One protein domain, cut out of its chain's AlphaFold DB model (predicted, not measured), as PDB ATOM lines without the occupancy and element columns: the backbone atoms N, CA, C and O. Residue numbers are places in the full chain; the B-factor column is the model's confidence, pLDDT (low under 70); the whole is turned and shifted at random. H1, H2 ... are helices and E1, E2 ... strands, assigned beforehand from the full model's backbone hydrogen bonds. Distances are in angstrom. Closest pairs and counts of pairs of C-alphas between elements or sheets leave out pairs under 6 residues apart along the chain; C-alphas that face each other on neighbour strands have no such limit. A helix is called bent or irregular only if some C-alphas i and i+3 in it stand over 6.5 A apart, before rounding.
ATOM      1  N   THR A  10      -9.511  37.700 -18.879       61.09
ATOM      2  CA  THR A  10     -10.632  36.759 -18.710       61.09
ATOM      3  C   THR A  10     -10.171  35.304 -18.620       61.09
ATOM      4  O   THR A  10     -10.785  34.508 -17.908       61.09
ATOM      5  N   TYR A  11      -9.080  34.953 -19.307       58.00
ATOM      6  CA  TYR A  11      -8.490  33.615 -19.261       58.00
ATOM      7  C   TYR A  11      -7.779  33.358 -17.934       58.00
ATOM      8  O   TYR A  11      -7.999  32.307 -17.331       58.00
ATOM      9  N   THR A  12      -7.003  34.321 -17.428       65.31
ATOM     10  CA  THR A  12      -6.332  34.191 -16.126       65.31
ATOM     11  C   THR A  12      -7.338  33.984 -14.993       65.31
ATOM     12  O   THR A  12      -7.184  33.045 -14.219       65.31
ATOM     13  N   PHE A  13      -8.420  34.774 -14.937       65.06
ATOM     14  CA  PHE A  13      -9.441  34.626 -13.892       65.06
ATOM     15  C   PHE A  13     -10.137  33.255 -13.929       65.06
ATOM     16  O   PHE A  13     -10.351  32.638 -12.885       65.06
ATOM     17  N   LYS A  14     -10.447  32.741 -15.129       64.06
ATOM     18  CA  LYS A  14     -11.018  31.395 -15.300       64.06
ATOM     19  C   LYS A  14     -10.056  30.303 -14.825       64.06
ATOM     20  O   LYS A  14     -10.495  29.400 -14.124       64.06
ATOM     21  N   ILE A  15      -8.766  30.401 -15.158       69.00
ATOM     22  CA  ILE A  15      -7.746  29.436 -14.714       69.00
ATOM     23  C   ILE A  15      -7.630  29.445 -13.185       69.00
ATOM     24  O   ILE A  15      -7.664  28.384 -12.567       69.00
ATOM     25  N   THR A  16      -7.573  30.624 -12.561       73.69
ATOM     26  CA  THR A  16      -7.504  30.744 -11.097       73.69
ATOM     27  C   THR A  16      -8.746  30.168 -10.417       73.69
ATOM     28  O   THR A  16      -8.620  29.398  -9.468       73.69
ATOM     29  N   ALA A  17      -9.948  30.480 -10.911       69.56
ATOM     30  CA  ALA A  17     -11.191  29.954 -10.347       69.56
ATOM     31  C   ALA A  17     -11.296  28.423 -10.479       69.56
ATOM     32  O   ALA A  17     -11.728  27.754  -9.538       69.56
ATOM     33  N   VAL A  18     -10.866  27.858 -11.613       78.44
ATOM     34  CA  VAL A  18     -10.820  26.402 -11.816       78.44
ATOM     35  C   VAL A  18      -9.800  25.760 -10.873       78.44
ATOM     36  O   VAL A  18     -10.151  24.800 -10.196       78.44
ATOM     37  N   SER A  19      -8.593  26.321 -10.741       74.75
ATOM     38  CA  SER A  19      -7.562  25.823  -9.816       74.75
ATOM     39  C   SER A  19      -8.050  25.791  -8.365       74.75
ATOM     40  O   SER A  19      -7.953  24.760  -7.707       74.75
ATOM     41  N   LEU A  20      -8.658  26.884  -7.888       73.69
ATOM     42  CA  LEU A  20      -9.232  26.965  -6.539       73.69
ATOM     43  C   LEU A  20     -10.373  25.960  -6.329       73.69
ATOM     44  O   LEU A  20     -10.541  25.415  -5.239       73.69
ATOM     45  N   THR A  21     -11.172  25.711  -7.368       74.50
ATOM     46  CA  THR A  21     -12.258  24.725  -7.309       74.50
ATOM     47  C   THR A  21     -11.702  23.306  -7.225       74.50
ATOM     48  O   THR A  21     -12.165  22.529  -6.395       74.50
ATOM     49  N   LEU A  22     -10.683  22.980  -8.026       75.50
ATOM     50  CA  LEU A  22     -10.021  21.675  -8.016       75.50
ATOM     51  C   LEU A  22      -9.306  21.405  -6.687       75.50
ATOM     52  O   LEU A  22      -9.462  20.323  -6.129       75.50
ATOM     53  N   GLU A  23      -8.599  22.392  -6.134       75.88
ATOM     54  CA  GLU A  23      -7.998  22.285  -4.799       75.88
ATOM     55  C   GLU A  23      -9.059  22.044  -3.725       75.88
ATOM     56  O   GLU A  23      -8.902  21.164  -2.883       75.88
ATOM     57  N   LYS A  24     -10.178  22.776  -3.769       69.38
ATOM     58  CA  LYS A  24     -11.269  22.591  -2.807       69.38
ATOM     59  C   LYS A  24     -11.917  21.209  -2.919       69.38
ATOM     60  O   LYS A  24     -12.247  20.626  -1.888       69.38
ATOM     61  N   ILE A  25     -12.100  20.694  -4.138       73.06
ATOM     62  CA  ILE A  25     -12.605  19.334  -4.379       73.06
ATOM     63  C   ILE A  25     -11.621  18.311  -3.809       73.06
ATOM     64  O   ILE A  25     -12.040  17.464  -3.028       73.06
ATOM     65  N   ARG A  26     -10.319  18.448  -4.096       78.12
ATOM     66  CA  ARG A  26      -9.270  17.574  -3.548       78.12
ATOM     67  C   ARG A  26      -9.263  17.586  -2.018       78.12
ATOM     68  O   ARG A  26      -9.196  16.537  -1.396       78.12
ATOM     69  N   VAL A  27      -9.363  18.763  -1.397       77.69
ATOM     70  CA  VAL A  27      -9.420  18.892   0.069       77.69
ATOM     71  C   VAL A  27     -10.667  18.223   0.644       77.69
ATOM     72  O   VAL A  27     -10.589  17.639   1.722       77.69
ATOM     73  N   MET A  28     -11.817  18.322  -0.030       77.75
ATOM     74  CA  MET A  28     -13.035  17.639   0.414       77.75
ATOM     75  C   MET A  28     -12.878  16.120   0.327       77.75
ATOM     76  O   MET A  28     -13.176  15.428   1.292       77.75
ATOM     77  N   ASP A  29     -12.347  15.626  -0.787       87.44
ATOM     78  CA  ASP A  29     -12.118  14.199  -1.016       87.44
ATOM     79  C   ASP A  29     -11.158  13.599   0.027       87.44
ATOM     80  O   ASP A  29     -11.457  12.586   0.653       87.44
ATOM     81  N   VAL A  30     -10.068  14.309   0.345       92.81
ATOM     82  CA  VAL A  30      -9.128  13.908   1.407       92.81
ATOM     83  C   VAL A  30      -9.801  13.835   2.781       92.81
ATOM     84  O   VAL A  30      -9.451  12.966   3.573       92.81
ATOM     85  N   LYS A  31     -10.753  14.723   3.088       94.50
ATOM     86  CA  LYS A  31     -11.467  14.698   4.377       94.50
ATOM     87  C   LYS A  31     -12.432  13.526   4.487       94.50
ATOM     88  O   LYS A  31     -12.504  12.916   5.549       94.50
ATOM     89  N   GLU A  32     -13.167  13.222   3.421       95.38
ATOM     90  CA  GLU A  32     -14.058  12.057   3.398       95.38
ATOM     91  C   GLU A  32     -13.247  10.758   3.479       95.38
ATOM     92  O   GLU A  32     -13.569   9.875   4.271       95.38
ATOM     93  N   MET A  33     -12.121  10.690   2.765       96.69
ATOM     94  CA  MET A  33     -11.184   9.572   2.853       96.69
ATOM     95  C   MET A  33     -10.580   9.422   4.262       96.69
ATOM     96  O   MET A  33     -10.554   8.315   4.792       96.69
ATOM     97  N   ASP A  34     -10.134  10.513   4.900       97.62
ATOM     98  CA  ASP A  34      -9.634  10.498   6.288       97.62
ATOM     99  C   ASP A  34     -10.690   9.952   7.254       97.62
ATOM    100  O   ASP A  34     -10.397   9.108   8.101       97.62
ATOM    101  N   ARG A  35     -11.945  10.380   7.088       97.44
ATOM    102  CA  ARG A  35     -13.066   9.887   7.888       97.44
ATOM    103  C   ARG A  35     -13.296   8.390   7.692       97.44
ATOM    104  O   ARG A  35     -13.452   7.681   8.682       97.44
ATOM    105  N   ALA A  36     -13.299   7.906   6.454       98.00
ATOM    106  CA  ALA A  36     -13.486   6.486   6.177       98.00
ATOM    107  C   ALA A  36     -12.352   5.635   6.787       98.00
ATOM    108  O   ALA A  36     -12.605   4.586   7.378       98.00
ATOM    109  N   ILE A  37     -11.108   6.128   6.750       98.06
ATOM    110  CA  ILE A  37      -9.980   5.476   7.434       98.06
ATOM    111  C   ILE A  37     -10.173   5.488   8.953       98.06
ATOM    112  O   ILE A  37      -9.903   4.480   9.601       98.06
ATOM    113  N   LEU A  38     -10.660   6.586   9.542       96.75
ATOM    114  CA  LEU A  38     -10.957   6.633  10.979       96.75
ATOM    115  C   LEU A  38     -11.993   5.593  11.401       96.75
ATOM    116  O   LEU A  38     -11.857   5.020  12.480       96.75
ATOM    117  N   GLU A  39     -13.003   5.332  10.572       97.56
ATOM    118  CA  GLU A  39     -14.013   4.307  10.848       97.56
ATOM    119  C   GLU A  39     -13.382   2.901  10.866       97.56
ATOM    120  O   GLU A  39     -13.585   2.160  11.834       97.56
ATOM    121  N   ILE A  40     -12.513   2.581   9.895       97.88
ATOM    122  CA  ILE A  40     -11.727   1.330   9.878       97.88
ATOM    123  C   ILE A  40     -10.840   1.227  11.124       97.88
ATOM    124  O   ILE A  40     -10.856   0.216  11.828       97.88
ATOM    125  N   VAL A  41     -10.070   2.276  11.431       96.31
ATOM    126  CA  VAL A  41      -9.152   2.289  12.580       96.31
ATOM    127  C   VAL A  41      -9.912   2.129  13.894       96.31
ATOM    128  O   VAL A  41      -9.500   1.349  14.749       96.31
ATOM    129  N   SER A  42     -11.048   2.808  14.053       94.81
ATOM    130  CA  SER A  42     -11.895   2.659  15.236       94.81
ATOM    131  C   SER A  42     -12.388   1.222  15.396       94.81
ATOM    132  O   SER A  42     -12.360   0.697  16.509       94.81
ATOM    133  N   LYS A  43     -12.808   0.572  14.303       96.12
ATOM    134  CA  LYS A  43     -13.266  -0.819  14.340       96.12
ATOM    135  C   LYS A  43     -12.124  -1.793  14.649       96.12
ATOM    136  O   LYS A  43     -12.312  -2.678  15.476       96.12
ATOM    137  N   ARG A  44     -10.919  -1.582  14.101       95.12
ATOM    138  CA  ARG A  44      -9.717  -2.368  14.460       95.12
ATOM    139  C   ARG A  44      -9.403  -2.284  15.954       95.12
ATOM    140  O   ARG A  44      -9.192  -3.310  16.590       95.12
ATOM    141  N   LEU A  45      -9.433  -1.079  16.525       92.62
ATOM    142  CA  LEU A  45      -9.176  -0.863  17.956       92.62
ATOM    143  C   LEU A  45     -10.283  -1.422  18.864       92.62
ATOM    144  O   LEU A  45     -10.049  -1.659  20.051       92.62
ATOM    145  N   GLU A  46     -11.503  -1.572  18.349       93.94
ATOM    146  CA  GLU A  46     -12.579  -2.289  19.030       93.94
ATOM    147  C   GLU A  46     -12.319  -3.798  19.003       93.94
ATOM    148  O   GLU A  46     -12.299  -4.418  20.065       93.94
ATOM    149  N   LEU A  47     -12.038  -4.360  17.821       94.12
ATOM    150  CA  LEU A  47     -11.752  -5.782  17.627       94.12
ATOM    151  C   LEU A  47     -10.533  -6.244  18.442       94.12
ATOM    152  O   LEU A  47     -10.580  -7.296  19.067       94.12
ATOM    153  N   GLU A  48      -9.477  -5.428  18.533       92.56
ATOM    154  CA  GLU A  48      -8.268  -5.727  19.321       92.56
ATOM    155  C   GLU A  48      -8.557  -5.964  20.817       92.56
ATOM    156  O   GLU A  48      -7.827  -6.681  21.501       92.56
ATOM    157  N   LYS A  49      -9.639  -5.382  21.349       93.12
ATOM    158  CA  LYS A  49     -10.031  -5.529  22.763       93.12
ATOM    159  C   LYS A  49     -10.859  -6.785  23.023       93.12
ATOM    160  O   LYS A  49     -11.212  -7.049  24.175       93.12
ATOM    161  N   VAL A  50     -11.210  -7.522  21.976       94.19
ATOM    162  CA  VAL A  50     -12.110  -8.667  22.027       94.19
ATOM    163  C   VAL A  50     -11.299  -9.947  21.845       94.19
ATOM    164  O   VAL A  50     -10.522 -10.083  20.907       94.19
ATOM    165  N   ASP A  51     -11.464 -10.900  22.765       93.56
ATOM    166  CA  ASP A  51     -10.853 -12.223  22.621       93.56
ATOM    167  C   ASP A  51     -11.455 -12.955  21.418       93.56
ATOM    168  O   ASP A  51     -12.662 -12.878  21.190       93.56
ATOM    169  N   TYR A  52     -10.634 -13.718  20.703       90.75
ATOM    170  CA  TYR A  52     -11.059 -14.505  19.546       90.75
ATOM    171  C   TYR A  52     -12.248 -15.439  19.841       90.75
ATOM    172  O   TYR A  52     -13.070 -15.699  18.974       90.75
ATOM    173  N   ASN A  53     -12.383 -15.932  21.077       94.62
ATOM    174  CA  ASN A  53     -13.494 -16.807  21.465       94.62
ATOM    175  C   ASN A  53     -14.768 -16.046  21.867       94.62
ATOM    176  O   ASN A  53     -15.737 -16.662  22.324       94.62
ATOM    177  N   ASN A  54     -14.773 -14.713  21.786       95.69
ATOM    178  CA  ASN A  54     -15.962 -13.929  22.073       95.69
ATOM    179  C   ASN A  54     -17.036 -14.210  21.004       95.69
ATOM    180  O   ASN A  54     -16.730 -14.125  19.817       95.69
ATOM    181  N   PRO A  55     -18.301 -14.468  21.387       93.69
ATOM    182  CA  PRO A  55     -19.387 -14.700  20.432       93.69
ATOM    183  C   PRO A  55     -19.613 -13.581  19.401       93.69
ATOM    184  O   PRO A  55     -20.251 -13.832  18.385       93.69
ATOM    185  N   HIS A  56     -19.132 -12.364  19.670       93.81
ATOM    186  CA  HIS A  56     -19.242 -11.204  18.782       93.81
ATOM    187  C   HIS A  56     -17.976 -10.932  17.954       93.81
ATOM    188  O   HIS A  56     -17.939  -9.935  17.239       93.81
ATOM    189  N   TYR A  57     -16.932 -11.764  18.056       95.25
ATOM    190  CA  TYR A  57     -15.690 -11.557  17.302       95.25
ATOM    191  C   TYR A  57     -15.952 -11.584  15.789       95.25
ATOM    192  O   TYR A  57     -15.635 -10.613  15.106       95.25
ATOM    193  N   ASP A  58     -16.616 -12.636  15.300       95.75
ATOM    194  CA  ASP A  58     -16.926 -12.815  13.873       95.75
ATOM    195  C   ASP A  58     -17.757 -11.647  13.316       95.75
ATOM    196  O   ASP A  58     -17.504 -11.158  12.221       95.75
ATOM    197  N   GLU A  59     -18.718 -11.145  14.098       96.69
ATOM    198  CA  GLU A  59     -19.552  -9.997  13.718       96.69
ATOM    199  C   GLU A  59     -18.721  -8.708  13.578       96.69
ATOM    200  O   GLU A  59     -18.931  -7.919  12.658       96.69
ATOM    201  N   LEU A  60     -17.768  -8.474  14.486       96.56
ATOM    202  CA  LEU A  60     -16.883  -7.309  14.422       96.56
ATOM    203  C   LEU A  60     -15.863  -7.414  13.280       96.56
ATOM    204  O   LEU A  60     -15.525  -6.389  12.687       96.56
ATOM    205  N   GLU A  61     -15.380  -8.621  12.977       96.69
ATOM    206  CA  GLU A  61     -14.491  -8.888  11.841       96.69
ATOM    207  C   GLU A  61     -15.219  -8.683  10.503       96.69
ATOM    208  O   GLU A  61     -14.698  -7.994   9.628       96.69
ATOM    209  N   GLU A  62     -16.457  -9.167  10.365       97.69
ATOM    210  CA  GLU A  62     -17.289  -8.923   9.179       97.69
ATOM    211  C   GLU A  62     -17.555  -7.422   8.980       97.69
ATOM    212  O   GLU A  62     -17.336  -6.894   7.892       97.69
ATOM    213  N   GLN A  63     -17.903  -6.693  10.049       97.94
ATOM    214  CA  GLN A  63     -18.059  -5.232   9.991       97.94
ATOM    215  C   GLN A  63     -16.768  -4.513   9.579       97.94
ATOM    216  O   GLN A  63     -16.823  -3.488   8.899       97.94
ATOM    217  N   LEU A  64     -15.605  -5.003  10.018       97.56
ATOM    218  CA  LEU A  64     -14.320  -4.446   9.607       97.56
ATOM    219  C   LEU A  64     -14.085  -4.668   8.109       97.56
ATOM    220  O   LEU A  64     -13.702  -3.725   7.418       97.56
ATOM    221  N   HIS A  65     -14.353  -5.872   7.606       97.44
ATOM    222  CA  HIS A  65     -14.223  -6.183   6.184       97.44
ATOM    223  C   HIS A  65     -15.186  -5.371   5.316       97.44
ATOM    224  O   HIS A  65     -14.754  -4.814   4.309       97.44
ATOM    225  N   ASP A  66     -16.439  -5.192   5.740       98.38
ATOM    226  CA  ASP A  66     -17.402  -4.329   5.046       98.38
ATOM    227  C   ASP A  66     -16.893  -2.882   4.922       98.38
ATOM    228  O   ASP A  66     -17.051  -2.241   3.877       98.38
ATOM    229  N   LEU A  67     -16.255  -2.355   5.976       98.31
ATOM    230  CA  LEU A  67     -15.646  -1.022   5.955       98.31
ATOM    231  C   LEU A  67     -14.437  -0.958   5.011       98.31
ATOM    232  O   LEU A  67     -14.291   0.020   4.275       98.31
ATOM    233  N   GLU A  68     -13.575  -1.976   5.016       97.75
ATOM    234  CA  GLU A  68     -12.402  -2.058   4.137       97.75
ATOM    235  C   GLU A  68     -12.801  -2.173   2.657       97.75
ATOM    236  O   GLU A  68     -12.245  -1.463   1.813       97.75
ATOM    237  N   ASP A  69     -13.813  -2.982   2.342       97.81
ATOM    238  CA  ASP A  69     -14.351  -3.135   0.989       97.81
ATOM    239  C   ASP A  69     -15.027  -1.847   0.507       97.81
ATOM    240  O   ASP A  69     -14.760  -1.367  -0.603       97.81
ATOM    241  N   ALA A  70     -15.858  -1.223   1.351       97.88
ATOM    242  CA  ALA A  70     -16.478   0.061   1.037       97.88
ATOM    243  C   ALA A  70     -15.424   1.157   0.815       97.88
ATOM    244  O   ALA A  70     -15.548   1.965  -0.111       97.88
ATOM    245  N   PHE A  71     -14.364   1.173   1.624       97.62
ATOM    246  CA  PHE A  71     -13.244   2.088   1.441       97.62
ATOM    247  C   PHE A  71     -12.539   1.853   0.104       97.62
ATOM    248  O   PHE A  71     -12.290   2.807  -0.633       97.62
ATOM    249  N   GLN A  72     -12.254   0.597  -0.244       95.44
ATOM    250  CA  GLN A  72     -11.589   0.263  -1.499       95.44
ATOM    251  C   GLN A  72     -12.411   0.707  -2.717       95.44
ATOM    252  O   GLN A  72     -11.844   1.244  -3.669       95.44
ATOM    253  N   VAL A  73     -13.737   0.543  -2.676       96.50
ATOM    254  CA  VAL A  73     -14.644   0.987  -3.747       96.50
ATOM    255  C   VAL A  73     -14.698   2.512  -3.856       96.50
ATOM    256  O   VAL A  73     -14.653   3.044  -4.963       96.50
ATOM    257  N   ASN A  74     -14.795   3.221  -2.729       95.81
ATOM    258  CA  ASN A  74     -15.072   4.660  -2.728       95.81
ATOM    259  C   ASN A  74     -13.812   5.538  -2.792       95.81
ATOM    260  O   ASN A  74     -13.862   6.638  -3.337       95.81
ATOM    261  N   HIS A  75     -12.695   5.070  -2.232       96.12
ATOM    262  CA  HIS A  75     -11.478   5.865  -2.028       96.12
ATOM    263  C   HIS A  75     -10.193   5.153  -2.467       96.12
ATOM    264  O   HIS A  75      -9.128   5.773  -2.472       96.12
ATOM    265  N   GLY A  76     -10.261   3.875  -2.858       95.06
ATOM    266  CA  GLY A  76      -9.081   3.076  -3.191       95.06
ATOM    267  C   GLY A  76      -8.236   3.673  -4.318       95.06
ATOM    268  O   GLY A  76      -7.018   3.750  -4.187       95.06
ATOM    269  N   GLU A  77      -8.863   4.155  -5.396       95.38
ATOM    270  CA  GLU A  77      -8.153   4.794  -6.516       95.38
ATOM    271  C   GLU A  77      -7.481   6.112  -6.093       95.38
ATOM    272  O   GLU A  77      -6.308   6.340  -6.393       95.38
ATOM    273  N   ALA A  78      -8.194   6.955  -5.339       94.62
ATOM    274  CA  ALA A  78      -7.671   8.231  -4.856       94.62
ATOM    275  C   ALA A  78      -6.469   8.032  -3.919       94.62
ATOM    276  O   ALA A  78      -5.429   8.678  -4.087       94.62
ATOM    277  N   LEU A  79      -6.569   7.094  -2.970       96.56
ATOM    278  CA  LEU A  79      -5.463   6.773  -2.072       96.56
ATOM    279  C   LEU A  79      -4.294   6.116  -2.816       96.56
ATOM    280  O   LEU A  79      -3.146   6.445  -2.530       96.56
ATOM    281  N   ALA A  80      -4.560   5.237  -3.789       97.00
ATOM    282  CA  ALA A  80      -3.518   4.640  -4.623       97.00
ATOM    283  C   ALA A  80      -2.734   5.707  -5.402       97.00
ATOM    284  O   ALA A  80      -1.510   5.642  -5.450       97.00
ATOM    285  N   SER A  81      -3.408   6.732  -5.936       96.19
ATOM    286  CA  SER A  81      -2.734   7.865  -6.587       96.19
ATOM    287  C   SER A  81      -1.825   8.628  -5.618       96.19
ATOM    288  O   SER A  81      -0.714   8.997  -5.987       96.19
ATOM    289  N   ILE A  82      -2.266   8.854  -4.375       96.69
ATOM    290  CA  ILE A  82      -1.445   9.513  -3.346       96.69
ATOM    291  C   ILE A  82      -0.237   8.642  -2.976       96.69
ATOM    292  O   ILE A  82       0.879   9.146  -2.857       96.69
ATOM    293  N   LEU A  83      -0.445   7.337  -2.799       98.19
ATOM    294  CA  LEU A  83       0.631   6.394  -2.510       98.19
ATOM    295  C   LEU A  83       1.638   6.322  -3.661       98.19
ATOM    296  O   LEU A  83       2.833   6.296  -3.393       98.19
ATOM    297  N   GLN A  84       1.183   6.363  -4.917       97.88
ATOM    298  CA  GLN A  84       2.061   6.417  -6.087       97.88
ATOM    299  C   GLN A  84       2.931   7.680  -6.074       97.88
ATOM    300  O   GLN A  84       4.140   7.567  -6.247       97.88
ATOM    301  N   GLU A  85       2.362   8.861  -5.786       97.00
ATOM    302  CA  GLU A  85       3.142  10.106  -5.643       97.00
ATOM    303  C   GLU A  85       4.250   9.963  -4.581       97.00
ATOM    304  O   GLU A  85       5.372  10.433  -4.777       97.00
ATOM    305  N   VAL A  86       3.949   9.303  -3.456       97.81
ATOM    306  CA  VAL A  86       4.931   9.052  -2.391       97.81
ATOM    307  C   VAL A  86       5.970   8.013  -2.811       97.81
ATOM    308  O   VAL A  86       7.155   8.217  -2.540       97.81
ATOM    309  N   HIS A  87       5.561   6.930  -3.478       98.06
ATOM    310  CA  HIS A  87       6.470   5.907  -3.994       98.06
ATOM    311  C   HIS A  87       7.457   6.505  -4.995       98.06
ATOM    312  O   HIS A  87       8.660   6.353  -4.805       98.06
ATOM    313  N   ASP A  88       6.977   7.264  -5.977       97.25
ATOM    314  CA  ASP A  88       7.818   7.901  -6.995       97.25
ATOM    315  C   ASP A  88       8.894   8.815  -6.379       97.25
ATOM    316  O   ASP A  88      10.007   8.919  -6.896       97.25
ATOM    317  N   GLU A  89       8.583   9.483  -5.263       96.56
ATOM    318  CA  GLU A  89       9.502  10.411  -4.598       96.56
ATOM    319  C   GLU A  89      10.478   9.731  -3.626       96.56
ATOM    320  O   GLU A  89      11.646  10.133  -3.539       96.56
ATOM    321  N   TRP A  90      10.007   8.743  -2.859       96.12
ATOM    322  CA  TRP A  90      10.748   8.191  -1.720       96.12
ATOM    323  C   TRP A  90      11.265   6.775  -1.943       96.12
ATOM    324  O   TRP A  90      12.352   6.459  -1.457       96.12
ATOM    325  N   CYS A  91      10.512   5.933  -2.641       96.56
ATOM    326  CA  CYS A  91      10.795   4.507  -2.782       96.56
ATOM    327  C   CYS A  91      10.331   3.948  -4.145       96.56
ATOM    328  O   CYS A  91       9.496   3.040  -4.177       96.56
ATOM    329  N   PRO A  92      10.861   4.467  -5.273       96.62
ATOM    330  CA  PRO A  92      10.369   4.139  -6.616       96.62
ATOM    331  C   PRO A  92      10.608   2.677  -7.013       96.62
ATOM    332  O   PRO A  92       9.891   2.143  -7.853       96.62
ATOM    333  N   ASP A  93      11.588   2.018  -6.391       94.25
ATOM    334  CA  ASP A  93      11.897   0.604  -6.624       94.25
ATOM    335  C   ASP A  93      11.011  -0.346  -5.795       94.25
ATOM    336  O   ASP A  93      11.024  -1.558  -6.009       94.25
ATOM    337  N   SER A  94      10.241   0.184  -4.836       96.75
ATOM    338  CA  SER A  94       9.333  -0.614  -4.006       96.75
ATOM    339  C   SER A  94       7.990  -0.816  -4.690       96.75
ATOM    340  O   SER A  94       7.369   0.144  -5.149       96.75
ATOM    341  N   GLU A  95       7.507  -2.059  -4.685       96.62
ATOM    342  CA  GLU A  95       6.174  -2.401  -5.179       96.62
ATOM    343  C   GLU A  95       5.093  -1.613  -4.426       96.62
ATOM    344  O   GLU A  95       5.072  -1.574  -3.193       96.62
ATOM    345  N   LEU A  96       4.185  -0.991  -5.180       97.31
ATOM    346  CA  LEU A  96       2.995  -0.356  -4.629       97.31
ATOM    347  C   LEU A  96       1.963  -1.437  -4.277       97.31
ATOM    348  O   LEU A  96       1.463  -2.132  -5.160       97.31
ATOM    349  N   LEU A  97       1.630  -1.559  -2.992       97.69
ATOM    350  CA  LEU A  97       0.620  -2.507  -2.515       97.69
ATOM    351  C   LEU A  97      -0.794  -1.907  -2.537       97.69
ATOM    352  O   LEU A  97      -0.996  -0.720  -2.797       97.69
ATOM    353  N   TYR A  98      -1.792  -2.731  -2.204       95.69
ATOM    354  CA  TYR A  98      -3.164  -2.263  -2.009       95.69
ATOM    355  C   TYR A  98      -3.245  -1.179  -0.919       95.69
ATOM    356  O   TYR A  98      -2.589  -1.319   0.116       95.69
ATOM    357  N   PRO A  99      -4.089  -0.143  -1.084       95.25
ATOM    358  CA  PRO A  99      -4.127   0.998  -0.169       95.25
ATOM    359  C   PRO A  99      -4.312   0.629   1.310       95.25
ATOM    360  O   PRO A  99      -3.597   1.138   2.175       95.25
ATOM    361  N   ILE A 100      -5.211  -0.314   1.604       95.75
ATOM    362  CA  ILE A 100      -5.489  -0.775   2.975       95.75
ATOM    363  C   ILE A 100      -4.296  -1.481   3.643       95.75
ATOM    364  O   ILE A 100      -4.238  -1.543   4.872       95.75
ATOM    365  N   ALA A 101      -3.317  -1.969   2.871       97.44
ATOM    366  CA  ALA A 101      -2.120  -2.620   3.405       97.44
ATOM    367  C   ALA A 101      -1.202  -1.642   4.156       97.44
ATOM    368  O   ALA A 101      -0.438  -2.059   5.024       97.44
ATOM    369  N   TYR A 102      -1.293  -0.342   3.852       98.12
ATOM    370  CA  TYR A 102      -0.511   0.705   4.511       98.12
ATOM    371  C   TYR A 102      -1.143   1.191   5.822       98.12
ATOM    372  O   TYR A 102      -0.525   1.980   6.538       98.12
ATOM    373  N   LEU A 103      -2.352   0.735   6.167       97.56
ATOM    374  CA  LEU A 103      -2.955   1.007   7.469       97.56
ATOM    375  C   LEU A 103      -2.224   0.208   8.553       97.56
ATOM    376  O   LEU A 103      -2.082  -1.010   8.437       97.56
ATOM    377  N   ALA A 104      -1.824   0.874   9.637       96.88
ATOM    378  CA  ALA A 104      -1.221   0.198  10.781       96.88
ATOM    379  C   ALA A 104      -2.164  -0.855  11.382       96.88
ATOM    380  O   ALA A 104      -3.394  -0.730  11.335       96.88
ATOM    381  N   LYS A 105      -1.575  -1.894  11.969       93.12
ATOM    382  CA  LYS A 105      -2.311  -2.881  12.761       93.12
ATOM    383  C   LYS A 105      -2.734  -2.280  14.094       93.12
ATOM    384  O   LYS A 105      -3.867  -2.488  14.511       93.12
ATOM    385  N   HIS A 106      -1.847  -1.486  14.690       93.94
ATOM    386  CA  HIS A 106      -2.069  -0.824  15.967       93.94
ATOM    387  C   HIS A 106      -1.885   0.685  15.851       93.94
ATOM    388  O   HIS A 106      -0.933   1.174  15.236       93.94
ATOM    389  N   TYR A 107      -2.792   1.411  16.497       95.88
ATOM    390  CA  TYR A 107      -2.717   2.854  16.661       95.88
ATOM    391  C   TYR A 107      -2.852   3.207  18.134       95.88
ATOM    392  O   TYR A 107      -3.709   2.673  18.834       95.88
ATOM    393  N   ASP A 108      -2.069   4.182  18.566       94.06
ATOM    394  CA  ASP A 108      -2.225   4.834  19.855       94.06
ATOM    395  C   ASP A 108      -2.807   6.235  19.659       94.06
ATOM    396  O   ASP A 108      -2.695   6.837  18.589       94.06
ATOM    397  N   VAL A 109      -3.400   6.782  20.719       92.56
ATOM    398  CA  VAL A 109      -3.857   8.174  20.759       92.56
ATOM    399  C   VAL A 109      -3.033   8.921  21.798       92.56
ATOM    400  O   VAL A 109      -2.999   8.547  22.972       92.56
ATOM    401  N   ASN A 110      -2.335   9.973  21.370       90.94
ATOM    402  CA  ASN A 110      -1.501  10.771  22.264       90.94
ATOM    403  C   ASN A 110      -2.344  11.749  23.118       90.94
ATOM    404  O   ASN A 110      -3.555  11.892  22.944       90.94
ATOM    405  N   GLY A 111      -1.695  12.477  24.032       87.19
ATOM    406  CA  GLY A 111      -2.368  13.445  24.913       87.19
ATOM    407  C   GLY A 111      -3.065  14.618  24.202       87.19
ATOM    408  O   GLY A 111      -3.836  15.327  24.843       87.19
ATOM    409  N   ASN A 112      -2.828  14.807  22.900       90.00
ATOM    410  CA  ASN A 112      -3.463  15.826  22.061       90.00
ATOM    411  C   ASN A 112      -4.619  15.266  21.213       90.00
ATOM    412  O   ASN A 112      -5.135  15.974  20.352       90.00
ATOM    413  N   ASN A 113      -5.037  14.017  21.453       87.62
ATOM    414  CA  ASN A 113      -6.053  13.323  20.662       87.62
ATOM    415  C   ASN A 113      -5.635  13.090  19.193       87.62
ATOM    416  O   ASN A 113      -6.477  13.049  18.293       87.62
ATOM    417  N   GLU A 114      -4.331  12.942  18.948       91.06
ATOM    418  CA  GLU A 114      -3.773  12.613  17.635       91.06
ATOM    419  C   GLU A 114      -3.417  11.129  17.581       91.06
ATOM    420  O   GLU A 114      -2.844  10.582  18.531       91.06
ATOM    421  N   TYR A 115      -3.715  10.492  16.449       94.38
ATOM    422  CA  TYR A 115      -3.305   9.116  16.205       94.38
ATOM    423  C   TYR A 115      -1.803   9.063  15.935       94.38
ATOM    424  O   TYR A 115      -1.263   9.842  15.142       94.38
ATOM    425  N   VAL A 116      -1.135   8.123  16.596       95.38
ATOM    426  CA  VAL A 116       0.287   7.825  16.441       95.38
ATOM    427  C   VAL A 116       0.475   6.322  16.268       95.38
ATOM    428  O   VAL A 116      -0.371   5.523  16.658       95.38
ATOM    429  N   VAL A 117       1.585   5.939  15.648       96.12
ATOM    430  CA  VAL A 117       1.910   4.541  15.338       96.12
ATOM    431  C   VAL A 117       3.348   4.256  15.728       96.12
ATOM    432  O   VAL A 117       4.204   5.143  15.661       96.12
ATOM    433  N   SER A 118       3.633   3.017  16.122       95.69
ATOM    434  CA  SER A 118       5.008   2.607  16.400       95.69
ATOM    435  C   SER A 118       5.850   2.593  15.117       95.69
ATOM    436  O   SER A 118       5.329   2.453  14.009       95.69
ATOM    437  N   SER A 119       7.177   2.661  15.249       95.19
ATOM    438  CA  SER A 119       8.078   2.572  14.090       95.19
ATOM    439  C   SER A 119       8.078   1.189  13.416       95.19
ATOM    440  O   SER A 119       8.675   1.025  12.355       95.19
ATOM    441  N   GLN A 120       7.446   0.185  14.036       95.12
ATOM    442  CA  GLN A 120       7.326  -1.169  13.493       95.12
ATOM    443  C   GLN A 120       6.096  -1.338  12.597       95.12
ATOM    444  O   GLN A 120       6.026  -2.337  11.879       95.12
ATOM    445  N   GLU A 121       5.164  -0.387  12.620       97.25
ATOM    446  CA  GLU A 121       3.972  -0.394  11.778       97.25
ATOM    447  C   GLU A 121       4.293   0.013  10.335       97.25
ATOM    448  O   GLU A 121       5.267   0.728  10.069       97.25
ATOM    449  N   GLY A 122       3.437  -0.425   9.411       97.12
ATOM    450  CA  GLY A 122       3.507  -0.078   7.994       97.12
ATOM    451  C   GLY A 122       4.145  -1.132   7.093       97.12
ATOM    452  O   GLY A 122       4.621  -2.183   7.530       97.12
ATOM    453  N   VAL A 123       4.148  -0.810   5.804       98.12
ATOM    454  CA  VAL A 123       4.682  -1.627   4.710       98.12
ATOM    455  C   VAL A 123       6.165  -1.340   4.540       98.12
ATOM    456  O   VAL A 123       6.561  -0.179   4.488       98.12
ATOM    457  N   TYR A 124       6.988  -2.383   4.431       97.56
ATOM    458  CA  TYR A 124       8.406  -2.230   4.110       97.56
ATOM    459  C   TYR A 124       8.588  -1.576   2.740       97.56
ATOM    460  O   TYR A 124       8.022  -2.038   1.754       97.56
ATOM    461  N   VAL A 125       9.410  -0.533   2.693       97.50
ATOM    462  CA  VAL A 125       9.795   0.154   1.456       97.50
ATOM    463  C   VAL A 125      11.297   0.389   1.453       97.50
ATOM    464  O   VAL A 125      11.896   0.572   2.510       97.50
ATOM    465  N   GLU A 126      11.915   0.395   0.283       96.31
ATOM    466  CA  GLU A 126      13.332   0.680   0.074       96.31
ATOM    467  C   GLU A 126      13.523   2.135  -0.358       96.31
ATOM    468  O   GLU A 126      13.027   2.565  -1.398       96.31
ATOM    469  N   VAL A 127      14.258   2.905   0.446       96.19
ATOM    470  CA  VAL A 127      14.572   4.311   0.161       96.19
ATOM    471  C   VAL A 127      16.027   4.416  -0.284       96.19
ATOM    472  O   VAL A 127      16.936   4.265   0.534       96.19
ATOM    473  N   GLU A 128      16.265   4.737  -1.560       93.25
ATOM    474  CA  GLU A 128      17.609   4.772  -2.173       93.25
ATOM    475  C   GLU A 128      18.599   5.651  -1.386       93.25
ATOM    476  O   GLU A 128      19.762   5.300  -1.189       93.25
ATOM    477  N   LYS A 129      18.125   6.788  -0.862       92.50
ATOM    478  CA  LYS A 129      18.934   7.745  -0.081       92.50
ATOM    479  C   LYS A 129      19.301   7.245   1.323       92.50
ATOM    480  O   LYS A 129      20.081   7.900   2.014       92.50
ATOM    481  N   LEU A 130      18.729   6.125   1.767       92.44
ATOM    482  CA  LEU A 130      18.915   5.530   3.092       92.44
ATOM    483  C   LEU A 130      19.286   4.036   2.973       92.44
ATOM    484  O   LEU A 130      18.615   3.189   3.568       92.44
ATOM    485  N   PRO A 131      20.361   3.680   2.242       89.69
ATOM    486  CA  PRO A 131      20.683   2.285   1.970       89.69
ATOM    487  C   PRO A 131      20.968   1.515   3.266       89.69
ATOM    488  O   PRO A 131      21.686   1.987   4.152       89.69
ATOM    489  N   GLY A 132      20.395   0.314   3.375       88.44
ATOM    490  CA  GLY A 132      20.563  -0.573   4.531       88.44
ATOM    491  C   GLY A 132      19.821  -0.138   5.800       88.44
ATOM    492  O   GLY A 132      20.019  -0.748   6.851       88.44
ATOM    493  N   ARG A 133      18.982   0.905   5.739       92.62
ATOM    494  CA  ARG A 133      18.076   1.269   6.835       92.62
ATOM    495  C   ARG A 133      16.729   0.584   6.646       92.62
ATOM    496  O   ARG A 133      16.201   0.533   5.545       92.62
ATOM    497  N   GLU A 134      16.172   0.089   7.746       95.38
ATOM    498  CA  GLU A 134      14.796  -0.398   7.769       95.38
ATOM    499  C   GLU A 134      13.845   0.789   7.621       95.38
ATOM    500  O   GLU A 134      13.829   1.677   8.478       95.38
ATOM    501  N   THR A 135      13.070   0.807   6.538       97.56
ATOM    502  CA  THR A 135      12.066   1.836   6.278       97.56
ATOM    503  C   THR A 135      10.685   1.236   6.077       97.56
ATOM    504  O   THR A 135      10.536   0.222   5.394       97.56
ATOM    505  N   LYS A 136       9.672   1.859   6.690       98.31
ATOM    506  CA  LYS A 136       8.267   1.465   6.539       98.31
ATOM    507  C   LYS A 136       7.384   2.662   6.243       98.31
ATOM    508  O   LYS A 136       7.528   3.694   6.894       98.31
ATOM    509  N   LEU A 137       6.465   2.514   5.299       98.44
ATOM    510  CA  LEU A 137       5.454   3.512   4.983       98.44
ATOM    511  C   LEU A 137       4.134   3.136   5.658       98.44
ATOM    512  O   LEU A 137       3.662   2.007   5.526       98.44
ATOM    513  N   VAL A 138       3.545   4.076   6.393       98.56
ATOM    514  CA  VAL A 138       2.316   3.856   7.163       98.56
ATOM    515  C   VAL A 138       1.364   5.038   7.031       98.56
ATOM    516  O   VAL A 138       1.784   6.196   7.028       98.56
ATOM    517  N   ILE A 139       0.075   4.742   6.923       98.50
ATOM    518  CA  ILE A 139      -1.004   5.726   6.926       98.50
ATOM    519  C   ILE A 139      -1.418   6.009   8.367       98.50
ATOM    520  O   ILE A 139      -1.580   5.093   9.169       98.50
ATOM    521  N   VAL A 140      -1.617   7.285   8.686       97.81
ATOM    522  CA  VAL A 140      -2.103   7.736   9.990       97.81
ATOM    523  C   VAL A 140      -3.244   8.729   9.792       97.81
ATOM    524  O   VAL A 140      -3.018   9.750   9.144       97.81
ATOM    525  N   PRO A 141      -4.450   8.465  10.322       96.62
ATOM    526  CA  PRO A 141      -5.584   9.363  10.151       96.62
ATOM    527  C   PRO A 141      -5.608  10.505  11.182       96.62
ATOM    528  O   PRO A 141      -4.836  10.525  12.144       96.62
ATOM    529  N   ASN A 142      -6.539  11.442  10.993       93.75
ATOM    530  CA  ASN A 142      -6.819  12.584  11.869       93.75
ATOM    531  C   ASN A 142      -5.593  13.467  12.212       93.75
ATOM    532  O   ASN A 142      -4.993  13.370  13.293       93.75
ATOM    533  N   PRO A 143      -5.243  14.410  11.318       94.12
ATOM    534  CA  PRO A 143      -5.545  14.396   9.881       94.12
ATOM    535  C   PRO A 143      -4.775  13.300   9.134       94.12
ATOM    536  O   PRO A 143      -3.712  12.885   9.594       94.12
ATOM    537  N   LEU A 144      -5.273  12.907   7.959       96.50
ATOM    538  CA  LEU A 144      -4.623  11.934   7.082       96.50
ATOM    539  C   LEU A 144      -3.184  12.336   6.754       96.50
ATOM    540  O   LEU A 144      -2.927  13.409   6.205       96.50
ATOM    541  N   ARG A 145      -2.247  11.447   7.077       97.25
ATOM    542  CA  ARG A 145      -0.811  11.577   6.835       97.25
ATOM    543  C   ARG A 145      -0.245  10.248   6.357       97.25
ATOM    544  O   ARG A 145      -0.649   9.194   6.838       97.25
ATOM    545  N   LEU A 146       0.761  10.313   5.495       98.25
ATOM    546  CA  LEU A 146       1.674   9.195   5.267       98.25
ATOM    547  C   LEU A 146       2.974   9.470   6.009       98.25
ATOM    548  O   LEU A 146       3.569  10.543   5.875       98.25
ATOM    549  N   ILE A 147       3.395   8.501   6.811       98.25
ATOM    550  CA  ILE A 147       4.596   8.568   7.631       98.25
ATOM    551  C   ILE A 147       5.590   7.528   7.130       98.25
ATOM    552  O   ILE A 147       5.273   6.347   7.017       98.25
ATOM    553  N   LEU A 148       6.812   7.976   6.866       98.00
ATOM    554  CA  LEU A 148       7.972   7.128   6.654       98.00
ATOM    555  C   LEU A 148       8.673   6.904   8.000       98.00
ATOM    556  O   LEU A 148       9.321   7.803   8.548       98.00
ATOM    557  N   ASN A 149       8.541   5.695   8.529       97.94
ATOM    558  CA  ASN A 149       9.319   5.195   9.655       97.94
ATOM    559  C   ASN A 149      10.730   4.851   9.163       97.94
ATOM    560  O   ASN A 149      10.873   4.136   8.176       97.94
ATOM    561  N   ILE A 150      11.766   5.351   9.839       96.88
ATOM    562  CA  ILE A 150      13.181   5.128   9.514       96.88
ATOM    563  C   ILE A 150      13.872   4.577  10.764       96.88
ATOM    564  O   ILE A 150      14.198   5.316  11.700       96.88
ATOM    565  N   GLY A 151      14.113   3.268  10.777       93.12
ATOM    566  CA  GLY A 151      14.635   2.557  11.938       93.12
ATOM    567  C   GLY A 151      13.701   2.663  13.146       93.12
ATOM    568  O   GLY A 151      12.479   2.614  13.016       93.12
ATOM    569  N   LYS A 152      14.279   2.799  14.345       91.19
ATOM    570  CA  LYS A 152      13.513   2.938  15.599       91.19
ATOM    571  C   LYS A 152      13.412   4.382  16.074       91.19
ATOM    572  O   LYS A 152      12.605   4.693  16.942       91.19
ATOM    573  N   GLU A 153      14.268   5.244  15.539       85.69
ATOM    574  CA  GLU A 153      14.514   6.575  16.076       85.69
ATOM    575  C   GLU A 153      13.783   7.708  15.351       85.69
ATOM    576  O   GLU A 153      13.626   8.780  15.935       85.69
ATOM    577  N   LYS A 154      13.365   7.523  14.091       94.69
ATOM    578  CA  LYS A 154      12.853   8.630  13.278       94.69
ATOM    579  C   LYS A 154      11.564   8.263  12.552       94.69
ATOM    580  O   LYS A 154      11.491   7.252  11.866       94.69
ATOM    581  N   GLN A 155      10.585   9.152  12.648       96.38
ATOM    582  CA  GLN A 155       9.373   9.152  11.837       96.38
ATOM    583  C   GLN A 155       9.306  10.478  11.084       96.38
ATOM    584  O   GLN A 155       9.599  11.534  11.650       96.38
ATOM    585  N   GLN A 156       8.970  10.426   9.802       95.94
ATOM    586  CA  GLN A 156       8.876  11.606   8.954       95.94
ATOM    587  C   GLN A 156       7.548  11.600   8.211       95.94
ATOM    588  O   GLN A 156       7.244  10.649   7.503       95.94
ATOM    589  N   VAL A 157       6.778  12.680   8.331       97.44
ATOM    590  CA  VAL A 157       5.603  12.890   7.479       97.44
ATOM    591  C   VAL A 157       6.090  13.156   6.054       97.44
ATOM    592  O   VAL A 157       6.890  14.067   5.836       97.44
ATOM    593  N   VAL A 158       5.649  12.332   5.107       97.12
ATOM    594  CA  VAL A 158       5.987  12.431   3.675       97.12
ATOM    595  C   VAL A 158       4.804  12.892   2.822       97.12
ATOM    596  O   VAL A 158       4.993  13.272   1.669       97.12
ATOM    597  N   TRP A 159       3.601  12.917   3.399       97.00
ATOM    598  CA  TRP A 159       2.400  13.520   2.825       97.00
ATOM    599  C   TRP A 159       1.410  13.880   3.948       97.00
ATOM    600  O   TRP A 159       1.327  13.113   4.915       97.00
ATOM    601  N   PRO A 160       0.628  14.973   3.846       91.69
ATOM    602  CA  PRO A 160       0.620  15.988   2.780       91.69
ATOM    603  C   PRO A 160       1.865  16.900   2.809       91.69
ATOM    604  O   PRO A 160       2.601  16.900   3.795       91.69
TER     605      PRO A 160
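This is residues 10 to 160 of the 161 residues of an uncharacterized protein of Cytophagales bacterium (UniProt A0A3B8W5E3). A small antiparallel sheet, E1 E2 E3, is covered on one face by H2b, the second arm of a sharply bent helix whose first arm, H2a, folds back along H1 in a long helical hairpin. The first part of H1, residues 10 to 25, sticks out from the body and makes the great length. The printed part has 151 residues, with three named helices and three named strands in the order H1 H2 H3 E1 E2 E3, and its class is mostly helix. It is only just compact, close to loose, with a radius of gyration of the C-alphas of 17.6 A, and is elongated, spanning 67 by 38 by 32 A.

The sheet, strongly twisted, has the order E1, residues 135 to 140, E2, residues 145 to 150, and E3, residues 154 to 159. It is a meander, each strand the antiparallel neighbour of the one before, and both strand pairs are hairpins. Between E1 and E2, N 138 and O 147 are within hydrogen-bond range at 2.9 A; between E2 and E3, N 148 and O 156 are at 2.8 A. The helix H2, residues 57 to 90, was assigned as one helix by its hydrogen bonds but is bent: C-alphas 74 and 77 are 7.9 A apart, and its arms H2a, residues 57 to 74, and H2b, residues 77 to 90, are about perpendicular at 80 degrees. H2b is on the sheet at a height over the sheet of 9.4 A, making two layers, a helix on one face of a sheet. It is only just over E2 and E3, with 3 C-alphas falling on each, and runs slantwise to the strands, at 35 degrees to E2 on the local plane. H3, residues 99 to 102, is on the same face, over none of the strands. H3 only just touches H2b, with 3 pairs of C-alphas within 8 A, the closest being those of Ala 80 and Pro 99, 5.8 A apart. H3 also only just touches H2a, again with 3 pairs, the closest C-alphas being those of Glu 68 and Ile 100, 7.1 A apart. H1, residues 10 to 47, touches H2a with residues 33 to 47 alone, the closest C-alphas being those of Ile 40 and Leu 67, 6.0 A apart; they form a helical hairpin at a shallow tilt of 12 degrees, opposite ways. H1 only grazes the sheet, with residues 34 to 41, while H2a is not on it. In H1, H2a and H2b every O i to N i+4 pair is within hydrogen-bond range; H3 is too short for such a pair.

H1 begins at C-alpha 10, (-10.632, 36.759, -18.710), and measures 56.0 A from first to last C-alpha. H2a measures 25.8 A and H2b 19.8 A, ending at C-alpha 90, (10.748, 8.191, -1.720). H3 measures 5.9 A, E1 15.8 A, and E2 and E3 15.6 A each; E3 ends at C-alpha 159, (2.400, 13.520, 2.825).

The two C-alphas farthest apart are those of Thr 10 and Asn 53, at 67.0 A. The printed part has no cut. The link from H3 to E1, residues 103 to 134, is long; within it residues 108 to 109 pair with 115 to 116, and residues 123 to 124 with residues 136 to 137 of E1, both antiparallel. The mean pLDDT of the printed part is 92.5, and residues 10 to 15, 17 and 24 are under 70.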